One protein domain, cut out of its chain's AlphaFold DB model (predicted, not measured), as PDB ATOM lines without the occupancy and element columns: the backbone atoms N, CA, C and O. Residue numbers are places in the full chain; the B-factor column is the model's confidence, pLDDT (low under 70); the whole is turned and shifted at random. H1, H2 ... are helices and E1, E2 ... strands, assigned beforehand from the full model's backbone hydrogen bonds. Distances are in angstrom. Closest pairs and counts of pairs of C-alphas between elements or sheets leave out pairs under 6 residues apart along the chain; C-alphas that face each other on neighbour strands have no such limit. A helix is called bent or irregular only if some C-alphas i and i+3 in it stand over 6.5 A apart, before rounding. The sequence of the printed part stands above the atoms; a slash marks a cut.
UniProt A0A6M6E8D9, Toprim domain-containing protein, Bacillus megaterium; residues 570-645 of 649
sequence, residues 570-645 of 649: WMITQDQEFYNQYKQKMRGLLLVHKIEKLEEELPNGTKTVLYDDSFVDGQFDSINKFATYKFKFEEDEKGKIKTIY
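AT A GLANCE: This is residues 570 to 645 of the 649 residues of the protein "Toprim domain-containing protein" of Bacillus megaterium (UniProt A0A6M6E8D9). Four short parallel strands make a small, much turned sheet, E2 E1 E3 E4, with a hairpin, E5 and E6, carrying its edge strand E4 onward to one end of the long axis and H2 toward the other end. H1 lies beside the E2 edge and only grazes the sheet, while a long loop, residues 612 to 626, joins E3 to E4. The printed part has 76 residues, with two named helices and six named strands in the order E1 H1 E2 H2 E3 E4 E5 E6; the class is mixed, helices and strands, and under half of the residues, 37, are in named elements. The whole is compact, with a radius of gyration of the C-alphas of 12.5 A, yet elongated, spanning 38 by 25 by 22 A.

IN THESE COORDINATES: E1, residues 570 to 573, begins with C-alpha 570 at (22.492, 8.552, 23.096) and is 10.4 A long. H1 is residues 576 to 582, 10.0 A, and E2 is residues 589 to 591, 7.0 A. H2, residues 595 to 601, is 10.2 A long and begins with C-alpha 595 at (29.743, -1.480, 28.162); it is irregular, with C-alphas 596 and 599 7.0 A apart. E3 is residues 608 to 611, 10.0 A, and E4 is residues 627 to 630, 10.5 A. E5 is residues 632 to 635, 10.3 A, and E6, residues 641 to 644, is 9.6 A long and ends with C-alpha 644 at (31.146, 18.051, 16.424).

HOW THE PARTS SIT: E1 and E3 are parallel inner strands at 23 degrees, with N 572 and O 610 2.8 A apart. E2, an edge strand, is parallel to E1 at 40 degrees, with N 590 and O 571 2.8 A apart. E4, the other edge strand, is parallel to E3 at 25 degrees, with N 609 and O 627 2.8 A apart. From edge to edge the strands' lines turn by 87 degrees. E1, H1, E2 form a strand-helix-strand unit, two parallel neighbour strands with a helix between, and its crossover is right-handed. E2, H2, E3 form a split unit, with E1 between its strands in the sheet, also right-handed. H1 only grazes the sheet; its closest C-alphas to E2 are those of Tyr 579 and Leu 591, 6.3 A. H2 is not on the sheet, and H1 and H2 are apart. E4 runs on into E5 across one residue, at 52 degrees. E5 and E6 are an antiparallel hairpin at 151 degrees, with N 642 and O 634 2.8 A apart. In H1 every O i to N i+4 pair is within hydrogen-bond range; in H2 1 of 3 is, beside 3 of 4 O i to N i+3 pairs.

THE WHOLE: The two C-alphas farthest apart, those of Ser 622 and Lys 638, are 38.7 A apart. The printed part has no cut, and the link from E3 to E4, 15 residues, is long. The mean pLDDT of the printed part is 77.0, and 14 residues are under 70, among them 603 to 605 and 643 to 645.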
ATOM      1  N   TRP A 570      22.066   8.304  21.708       83.19
ATOM      2  CA  TRP A 570      22.492   8.552  23.096       83.19
ATOM      3  C   TRP A 570      23.980   8.875  23.170       83.19
ATOM      4  O   TRP A 570      24.750   8.328  22.392       83.19
ATOM      5  N   MET A 571      24.392   9.733  24.102       84.31
ATOM      6  CA  MET A 571      25.796  10.055  24.365       84.31
ATOM      7  C   MET A 571      26.259   9.312  25.617       84.31
ATOM      8  O   MET A 571      25.535   9.280  26.607       84.31
ATOM      9  N   ILE A 572      27.454   8.735  25.605       87.62
ATOM     10  CA  ILE A 572      27.996   7.983  26.735       87.62
ATOM     11  C   ILE A 572      29.408   8.456  27.093       87.62
ATOM     12  O   ILE A 572      30.174   8.870  26.225       87.62
ATOM     13  N   THR A 573      29.740   8.374  28.379       86.19
ATOM     14  CA  THR A 573      31.055   8.688  28.953       86.19
ATOM     15  C   THR A 573      31.397   7.695  30.072       86.19
ATOM     16  O   THR A 573      30.499   7.163  30.724       86.19
ATOM     17  N   GLN A 574      32.678   7.433  30.311       85.75
ATOM     18  CA  GLN A 574      33.230   6.796  31.513       85.75
ATOM     19  C   GLN A 574      33.826   7.810  32.492       85.75
ATOM     20  O   GLN A 574      34.118   7.457  33.639       85.75
ATOM     21  N   ASP A 575      33.970   9.065  32.073       84.38
ATOM     22  CA  ASP A 575      34.509  10.136  32.894       84.38
ATOM     23  C   ASP A 575      33.419  10.704  33.822       84.38
ATOM     24  O   ASP A 575      32.458  11.369  33.425       84.38
ATOM     25  N   GLN A 576      33.580  10.416  35.112       81.88
ATOM     26  CA  GLN A 576      32.669  10.841  36.168       81.88
ATOM     27  C   GLN A 576      32.665  12.364  36.373       81.88
ATOM     28  O   GLN A 576      31.623  12.923  36.738       81.88
ATOM     29  N   GLU A 577      33.809  13.026  36.188       79.19
ATOM     30  CA  GLU A 577      33.957  14.474  36.337       79.19
ATOM     31  C   GLU A 577      33.251  15.178  35.177       79.19
ATOM     32  O   GLU A 577      32.384  16.030  35.402       79.19
ATOM     33  N   PHE A 578      33.499  14.696  33.958       82.19
ATOM     34  CA  PHE A 578      32.801  15.122  32.753       82.19
ATOM     35  C   PHE A 578      31.277  14.944  32.870       82.19
ATOM     36  O   PHE A 578      30.516  15.898  32.673       82.19
ATOM     37  N   TYR A 579      30.802  13.764  33.287       84.44
ATOM     38  CA  TYR A 579      29.369  13.519  33.485       84.44
ATOM     39  C   TYR A 579      28.744  14.523  34.461       84.44
ATOM     40  O   TYR A 579      27.706  15.125  34.174       84.44
ATOM     41  N   ASN A 580      29.373  14.746  35.615       78.06
ATOM     42  CA  ASN A 580      28.834  15.653  36.627       78.06
ATOM     43  C   ASN A 580      28.777  17.105  36.145       78.06
ATOM     44  O   ASN A 580      27.813  17.807  36.463       78.06
ATOM     45  N   GLN A 581      29.764  17.533  35.360       81.62
ATOM     46  CA  GLN A 581      29.821  18.873  34.789       81.62
ATOM     47  C   GLN A 581      28.762  19.096  33.695       81.62
ATOM     48  O   GLN A 581      28.199  20.192  33.600       81.62
ATOM     49  N   TYR A 582      28.455  18.072  32.890       78.62
ATOM     50  CA  TYR A 582      27.711  18.243  31.637       78.62
ATOM     51  C   TYR A 582      26.341  17.560  31.561       78.62
ATOM     52  O   TYR A 582      25.562  17.904  30.669       78.62
ATOM     53  N   LYS A 583      25.958  16.695  32.512       75.75
ATOM     54  CA  LYS A 583      24.664  15.970  32.498       75.75
ATOM     55  C   LYS A 583      23.414  16.851  32.411       75.75
ATOM     56  O   LYS A 583      22.379  16.405  31.931       75.75
ATOM     57  N   GLN A 584      23.483  18.100  32.877       75.12
ATOM     58  CA  GLN A 584      22.369  19.054  32.763       75.12
ATOM     59  C   GLN A 584      22.394  19.870  31.462       75.12
ATOM     60  O   GLN A 584      21.383  20.467  31.100       75.12
ATOM     61  N   LYS A 585      23.538  19.912  30.768       75.19
ATOM     62  CA  LYS A 585      23.745  20.690  29.540       75.19
ATOM     63  C   LYS A 585      23.648  19.829  28.270       75.19
ATOM     64  O   LYS A 585      23.284  20.349  27.219       75.19
ATOM     65  N   MET A 586      23.952  18.531  28.357       73.50
ATOM     66  CA  MET A 586      23.892  17.573  27.249       73.50
ATOM     67  C   MET A 586      22.691  16.635  27.404       73.50
ATOM     68  O   MET A 586      22.601  15.855  28.350       73.50
ATOM     69  N   ARG A 587      21.753  16.696  26.454       69.44
ATOM     70  CA  ARG A 587      20.573  15.825  26.459       69.44
ATOM     71  C   ARG A 587      20.975  14.409  26.046       69.44
ATOM     72  O   ARG A 587      21.487  14.225  24.950       69.44
ATOM     73  N   GLY A 588      20.684  13.428  26.900       72.31
ATOM     74  CA  GLY A 588      20.972  12.019  26.623       72.31
ATOM     75  C   GLY A 588      22.415  11.594  26.911       72.31
ATOM     76  O   GLY A 588      22.840  10.591  26.353       72.31
ATOM     77  N   LEU A 589      23.158  12.338  27.744       79.00
ATOM     78  CA  LEU A 589      24.470  11.920  28.254       79.00
ATOM     79  C   LEU A 589      24.313  10.889  29.384       79.00
ATOM     80  O   LEU A 589      23.595  11.143  30.351       79.00
ATOM     81  N   LEU A 590      25.010   9.760  29.279       80.50
ATOM     82  CA  LEU A 590      24.988   8.645  30.226       80.50
ATOM     83  C   LEU A 590      26.398   8.327  30.725       80.50
ATOM     84  O   LEU A 590      27.350   8.330  29.948       80.50
ATOM     85  N   LEU A 591      26.519   7.984  32.005       81.31
ATOM     86  CA  LEU A 591      27.756   7.455  32.572       81.31
ATOM     87  C   LEU A 591      27.735   5.922  32.512       81.31
ATOM     88  O   LEU A 591      26.860   5.291  33.102       81.31
ATOM     89  N   VAL A 592      28.690   5.308  31.813       80.44
ATOM     90  CA  VAL A 592      28.673   3.868  31.516       80.44
ATOM     91  C   VAL A 592      29.968   3.197  31.955       80.44
ATOM     92  O   VAL A 592      30.934   3.120  31.206       80.44
ATOM     93  N   HIS A 593      29.980   2.609  33.151       76.62
ATOM     94  CA  HIS A 593      31.156   1.882  33.654       76.62
ATOM     95  C   HIS A 593      31.342   0.480  33.052       76.62
ATOM     96  O   HIS A 593      32.434  -0.076  33.132       76.62
ATOM     97  N   LYS A 594      30.281  -0.111  32.488       77.44
ATOM     98  CA  LYS A 594      30.275  -1.466  31.919       77.44
ATOM     99  C   LYS A 594      29.523  -1.472  30.602       77.44
ATOM    100  O   LYS A 594      28.311  -1.266  30.590       77.44
ATOM    101  N   ILE A 595      30.256  -1.667  29.515       76.62
ATOM    102  CA  ILE A 595      29.743  -1.480  28.162       76.62
ATOM    103  C   ILE A 595      28.769  -2.603  27.791       76.62
ATOM    104  O   ILE A 595      27.727  -2.341  27.206       76.62
ATOM    105  N   GLU A 596      29.025  -3.822  28.265       76.62
ATOM    106  CA  GLU A 596      28.233  -5.028  28.005       76.62
ATOM    107  C   GLU A 596      26.761  -4.922  28.439       76.62
ATOM    108  O   GLU A 596      25.928  -5.690  27.978       76.62
ATOM    109  N   LYS A 597      26.419  -3.949  29.290       73.69
ATOM    110  CA  LYS A 597      25.041  -3.700  29.729       73.69
ATOM    111  C   LYS A 597      24.252  -2.756  28.818       73.69
ATOM    112  O   LYS A 597      23.045  -2.639  28.974       73.69
ATOM    113  N   LEU A 598      24.894  -2.066  27.874       75.44
ATOM    114  CA  LEU A 598      24.226  -1.069  27.026       75.44
ATOM    115  C   LEU A 598      23.074  -1.655  26.198       75.44
ATOM    116  O   LEU A 598      22.054  -0.990  26.037       75.44
ATOM    117  N   GLU A 599      23.218  -2.876  25.672       74.56
ATOM    118  CA  GLU A 599      22.188  -3.496  24.823       74.56
ATOM    119  C   GLU A 599      20.901  -3.836  25.582       74.56
ATOM    120  O   GLU A 599      19.811  -3.753  25.002       74.56
ATOM    121  N   GLU A 600      21.049  -4.196  26.859       69.94
ATOM    122  CA  GLU A 600      19.967  -4.557  27.779       69.94
ATOM    123  C   GLU A 600      19.269  -3.310  28.344       69.94
ATOM    124  O   GLU A 600      18.055  -3.312  28.528       69.94
ATOM    125  N   GLU A 601      20.029  -2.240  28.597       70.44
ATOM    126  CA  GLU A 601      19.575  -1.091  29.393       70.44
ATOM    127  C   GLU A 601      19.089   0.106  28.557       70.44
ATOM    128  O   GLU A 601      18.358   0.965  29.062       70.44
ATOM    129  N   LEU A 602      19.484   0.209  27.282       71.50
ATOM    130  CA  LEU A 602      19.007   1.288  26.412       71.50
ATOM    131  C   LEU A 602      17.593   1.004  25.869       71.50
ATOM    132  O   LEU A 602      17.306  -0.125  25.464       71.50
ATOM    133  N   PRO A 603      16.712   2.024  25.773       68.69
ATOM    134  CA  PRO A 603      15.344   1.842  25.289       68.69
ATOM    135  C   PRO A 603      15.260   1.199  23.896       68.69
ATOM    136  O   PRO A 603      16.026   1.551  22.987       68.69
ATOM    137  N   ASN A 604      14.265   0.323  23.709       58.62
ATOM    138  CA  ASN A 604      13.920  -0.252  22.408       58.62
ATOM    139  C   ASN A 604      13.588   0.870  21.405       58.62
ATOM    140  O   ASN A 604      12.694   1.679  21.640       58.62
ATOM    141  N   GLY A 605      14.345   0.931  20.303       67.00
ATOM    142  CA  GLY A 605      14.277   2.004  19.299       67.00
ATOM    143  C   GLY A 605      15.542   2.864  19.191       67.00
ATOM    144  O   GLY A 605      15.684   3.611  18.222       67.00
ATOM    145  N   THR A 606      16.488   2.729  20.125       75.50
ATOM    146  CA  THR A 606      17.814   3.359  20.016       75.50
ATOM    147  C   THR A 606      18.563   2.817  18.798       75.50
ATOM    148  O   THR A 606      18.705   1.605  18.658       75.50
ATOM    149  N   LYS A 607      19.050   3.703  17.917       78.75
ATOM    150  CA  LYS A 607      19.795   3.322  16.701       78.75
ATOM    151  C   LYS A 607      21.281   3.651  16.783       78.75
ATOM    152  O   LYS A 607      22.088   2.983  16.137       78.75
ATOM    153  N   THR A 608      21.639   4.675  17.555       81.56
ATOM    154  CA  THR A 608      22.997   5.220  17.581       81.56
ATOM    155  C   THR A 608      23.477   5.484  19.007       81.56
ATOM    156  O   THR A 608      22.722   5.981  19.843       81.56
ATOM    157  N   VAL A 609      24.748   5.195  19.273       85.38
ATOM    158  CA  VAL A 609      25.447   5.548  20.511       85.38
ATOM    159  C   VAL A 609      26.679   6.380  20.163       85.38
ATOM    160  O   VAL A 609      27.472   6.018  19.300       85.38
ATOM    161  N   LEU A 610      26.826   7.521  20.821       85.31
ATOM    162  CA  LEU A 610      27.934   8.448  20.672       85.31
ATOM    163  C   LEU A 610      28.832   8.325  21.901       85.31
ATOM    164  O   LEU A 610      28.328   8.449  23.012       85.31
ATOM    165  N   TYR A 611      30.134   8.120  21.737       88.00
ATOM    166  CA  TYR A 611      31.067   7.972  22.862       88.00
ATOM    167  C   TYR A 611      32.207   8.997  22.815       88.00
ATOM    168  O   TYR A 611      32.584   9.452  21.738       88.00
ATOM    169  N   ASP A 612      32.728   9.399  23.973       86.56
ATOM    170  CA  ASP A 612      33.853  10.339  24.080       86.56
ATOM    171  C   ASP A 612      35.215   9.616  24.179       86.56
ATOM    172  O   ASP A 612      35.313   8.393  24.069       86.56
ATOM    173  N   ASP A 613      36.288  10.378  24.396       86.50
ATOM    174  CA  ASP A 613      37.660   9.869  24.531       86.50
ATOM    175  C   ASP A 613      37.902   8.997  25.783       86.50
ATOM    176  O   ASP A 613      39.000   8.464  25.947       86.50
ATOM    177  N   SER A 614      36.915   8.833  26.672       85.69
ATOM    178  CA  SER A 614      37.065   7.978  27.857       85.69
ATOM    179  C   SER A 614      36.934   6.479  27.551       85.69
ATOM    180  O   SER A 614      37.286   5.656  28.396       85.69
ATOM    181  N   PHE A 615      36.484   6.120  26.344       83.12
ATOM    182  CA  PHE A 615      36.452   4.743  25.847       83.12
ATOM    183  C   PHE A 615      37.654   4.453  24.947       83.12
ATOM    184  O   PHE A 615      38.091   5.307  24.175       83.12
ATOM    185  N   VAL A 616      38.172   3.225  25.017       79.00
ATOM    186  CA  VAL A 616      39.262   2.773  24.139       79.00
ATOM    187  C   VAL A 616      38.719   2.207  22.827       79.00
ATOM    188  O   VAL A 616      37.649   1.595  22.791       79.00
ATOM    189  N   ASP A 617      39.469   2.378  21.738       63.09
ATOM    190  CA  ASP A 617      39.095   1.820  20.437       63.09
ATOM    191  C   ASP A 617      38.992   0.281  20.522       63.09
ATOM    192  O   ASP A 617      39.850  -0.381  21.109       63.09
ATOM    193  N   GLY A 618      37.907  -0.288  19.980       66.12
ATOM    194  CA  GLY A 618      37.578  -1.722  20.062       66.12
ATOM    195  C   GLY A 618      36.749  -2.143  21.287       66.12
ATOM    196  O   GLY A 618      36.276  -3.274  21.358       66.12
ATOM    197  N   GLN A 619      36.488  -1.249  22.252       76.38
ATOM    198  CA  GLN A 619      35.654  -1.577  23.424       76.38
ATOM    199  C   GLN A 619      34.186  -1.859  23.057       76.38
ATOM    200  O   GLN A 619      33.469  -2.503  23.820       76.38
ATOM    201  N   PHE A 620      33.745  -1.402  21.883       77.81
ATOM    202  CA  PHE A 620      32.390  -1.591  21.367       77.81
ATOM    203  C   PHE A 620      32.220  -2.856  20.518       77.81
ATOM    204  O   PHE A 620      31.096  -3.151  20.127       77.81
ATOM    205  N   ASP A 621      33.278  -3.641  20.288       74.56
ATOM    206  CA  ASP A 621      33.213  -4.872  19.480       74.56
ATOM    207  C   ASP A 621      32.267  -5.930  20.086       74.56
ATOM    208  O   ASP A 621      31.817  -6.849  19.404       74.56
ATOM    209  N   SER A 622      31.952  -5.807  21.381       66.88
ATOM    210  CA  SER A 622      31.015  -6.677  22.096       66.88
ATOM    211  C   SER A 622      29.543  -6.258  21.979       66.88
ATOM    212  O   SER A 622      28.705  -6.881  22.624       66.88
ATOM    213  N   ILE A 623      29.225  -5.192  21.236       68.56
ATOM    214  CA  ILE A 623      27.871  -4.629  21.104       68.56
ATOM    215  C   ILE A 623      27.559  -4.432  19.621       68.56
ATOM    216  O   ILE A 623      28.211  -3.649  18.942       68.56
ATOM    217  N   ASN A 624      26.522  -5.107  19.130       71.94
ATOM    218  CA  ASN A 624      26.129  -5.091  17.716       71.94
ATOM    219  C   ASN A 624      24.765  -4.423  17.480       71.94
ATOM    220  O   ASN A 624      24.368  -4.210  16.334       71.94
ATOM    221  N   LYS A 625      24.026  -4.093  18.548       79.19
ATOM    222  CA  LYS A 625      22.664  -3.539  18.466       79.19
ATOM    223  C   LYS A 625      22.602  -2.080  17.988       79.19
ATOM    224  O   LYS A 625      21.547  -1.648  17.525       79.19
ATOM    225  N   PHE A 626      23.694  -1.316  18.082       83.88
ATOM    226  CA  PHE A 626      23.711   0.126  17.792       83.88
ATOM    227  C   PHE A 626      24.870   0.517  16.872       83.88
ATOM    228  O   PHE A 626      25.959  -0.033  16.980       83.88
ATOM    229  N   ALA A 627      24.667   1.531  16.027       83.19
ATOM    230  CA  ALA A 627      25.780   2.194  15.352       83.19
ATOM    231  C   ALA A 627      26.542   3.071  16.357       83.19
ATOM    232  O   ALA A 627      25.920   3.878  17.052       83.19
ATOM    233  N   THR A 628      27.863   2.937  16.431       84.31
ATOM    234  CA  THR A 628      28.703   3.680  17.377       84.31
ATOM    235  C   THR A 628      29.536   4.735  16.655       84.31
ATOM    236  O   THR A 628      30.134   4.458  15.621       84.31
ATOM    237  N   TYR A 629      29.572   5.958  17.190       82.56
ATOM    238  CA  TYR A 629      30.424   7.031  16.667       82.56
ATOM    239  C   TYR A 629      31.124   7.756  17.804       82.56
ATOM    240  O   TYR A 629      30.521   8.053  18.836       82.56
ATOM    241  N   LYS A 630      32.386   8.104  17.594       84.25
ATOM    242  CA  LYS A 630      33.106   8.962  18.522       84.25
ATOM    243  C   LYS A 630      32.617  10.405  18.376       84.25
ATOM    244  O   LYS A 630      32.441  10.883  17.256       84.25
ATOM    245  N   PHE A 631      32.393  11.113  19.480       81.81
ATOM    246  CA  PHE A 631      32.048  12.536  19.459       81.81
ATOM    247  C   PHE A 631      33.105  13.377  20.166       81.81
ATOM    248  O   PHE A 631      33.708  12.970  21.158       81.81
ATOM    249  N   LYS A 632      33.275  14.604  19.674       79.12
ATOM    250  CA  LYS A 632      33.920  15.697  20.404       79.12
ATOM    251  C   LYS A 632      32.908  16.815  20.593       79.12
ATOM    252  O   LYS A 632      31.927  16.919  19.853       79.12
ATOM    253  N   PHE A 633      33.121  17.655  21.591       77.88
ATOM    254  CA  PHE A 633      32.291  18.831  21.800       77.88
ATOM    255  C   PHE A 633      33.170  20.050  22.062       77.88
ATOM    256  O   PHE A 633      34.273  19.940  22.589       77.88
ATOM    257  N   GLU A 634      32.645  21.211  21.702       78.31
ATOM    258  CA  GLU A 634      33.213  22.507  22.045       78.31
ATOM    259  C   GLU A 634      32.186  23.276  22.879       78.31
ATOM    260  O   GLU A 634      30.993  23.285  22.561       78.31
ATOM    261  N   GLU A 635      32.636  23.906  23.961       78.12
ATOM    262  CA  GLU A 635      31.837  24.847  24.745       78.12
ATOM    263  C   GLU A 635      32.267  26.264  24.354       78.12
ATOM    264  O   GLU A 635      33.441  26.612  24.465       78.12
ATOM    265  N   ASP A 636      31.335  27.068  23.836       77.00
ATOM    266  CA  ASP A 636      31.636  28.453  23.471       77.00
ATOM    267  C   ASP A 636      31.814  29.350  24.712       77.00
ATOM    268  O   ASP A 636      31.496  28.971  25.840       77.00
ATOM    269  N   GLU A 637      32.277  30.588  24.509       69.75
ATOM    270  CA  GLU A 637      32.488  31.576  25.586       69.75
ATOM    271  C   GLU A 637      31.212  31.904  26.396       69.75
ATOM    272  O   GLU A 637      31.284  32.562  27.435       69.75
ATOM    273  N   LYS A 638      30.031  31.462  25.942       70.06
ATOM    274  CA  LYS A 638      28.730  31.644  26.603       70.06
ATOM    275  C   LYS A 638      28.211  30.356  27.252       70.06
ATOM    276  O   LYS A 638      27.074  30.339  27.726       70.06
ATOM    277  N   GLY A 639      29.015  29.294  27.294       67.81
ATOM    278  CA  GLY A 639      28.655  28.011  27.896       67.81
ATOM    279  C   GLY A 639      27.711  27.163  27.041       67.81
ATOM    280  O   GLY A 639      27.082  26.233  27.556       67.81
ATOM    281  N   LYS A 640      27.550  27.492  25.752       73.94
ATOM    282  CA  LYS A 640      26.740  26.708  24.820       73.94
ATOM    283  C   LYS A 640      27.596  25.605  24.212       73.94
ATOM    284  O   LYS A 640      28.647  25.856  23.631       73.94
ATOM    285  N   ILE A 641      27.097  24.381  24.316       72.88
ATOM    286  CA  ILE A 641      27.775  23.180  23.838       72.88
ATOM    287  C   ILE A 641      27.413  22.931  22.377       72.88
ATOM    288  O   ILE A 641      26.231  22.912  22.014       72.88
ATOM    289  N   LYS A 642      28.426  22.697  21.546       71.75
ATOM    290  CA  LYS A 642      28.286  22.236  20.168       71.75
ATOM    291  C   LYS A 642      28.972  20.881  20.020       71.75
ATOM    292  O   LYS A 642      30.189  20.789  20.139       71.75
ATOM    293  N   THR A 643      28.194  19.840  19.741       69.62
ATOM    294  CA  THR A 643      28.727  18.523  19.368       69.62
ATOM    295  C   THR A 643      29.261  18.588  17.938       69.62
ATOM    296  O   THR A 643      28.561  19.058  17.037       69.62
ATOM    297  N   ILE A 644      30.496  18.141  17.731       65.19
ATOM    298  CA  ILE A 644      31.146  18.051  16.424       65.19
ATOM    299  C   ILE A 644      31.192  16.575  16.035       65.19
ATOM    300  O   ILE A 644      31.715  15.748  16.780       65.19
ATOM    301  N   TYR A 645      30.620  16.267  14.872       61.03
ATOM    302  CA  TYR A 645      30.636  14.940  14.259       61.03
ATOM    303  C   TYR A 645      31.587  14.957  13.065       61.03
ATOM    304  O   TYR A 645      31.562  15.916  12.290       61.03
TER     305      TYR A 645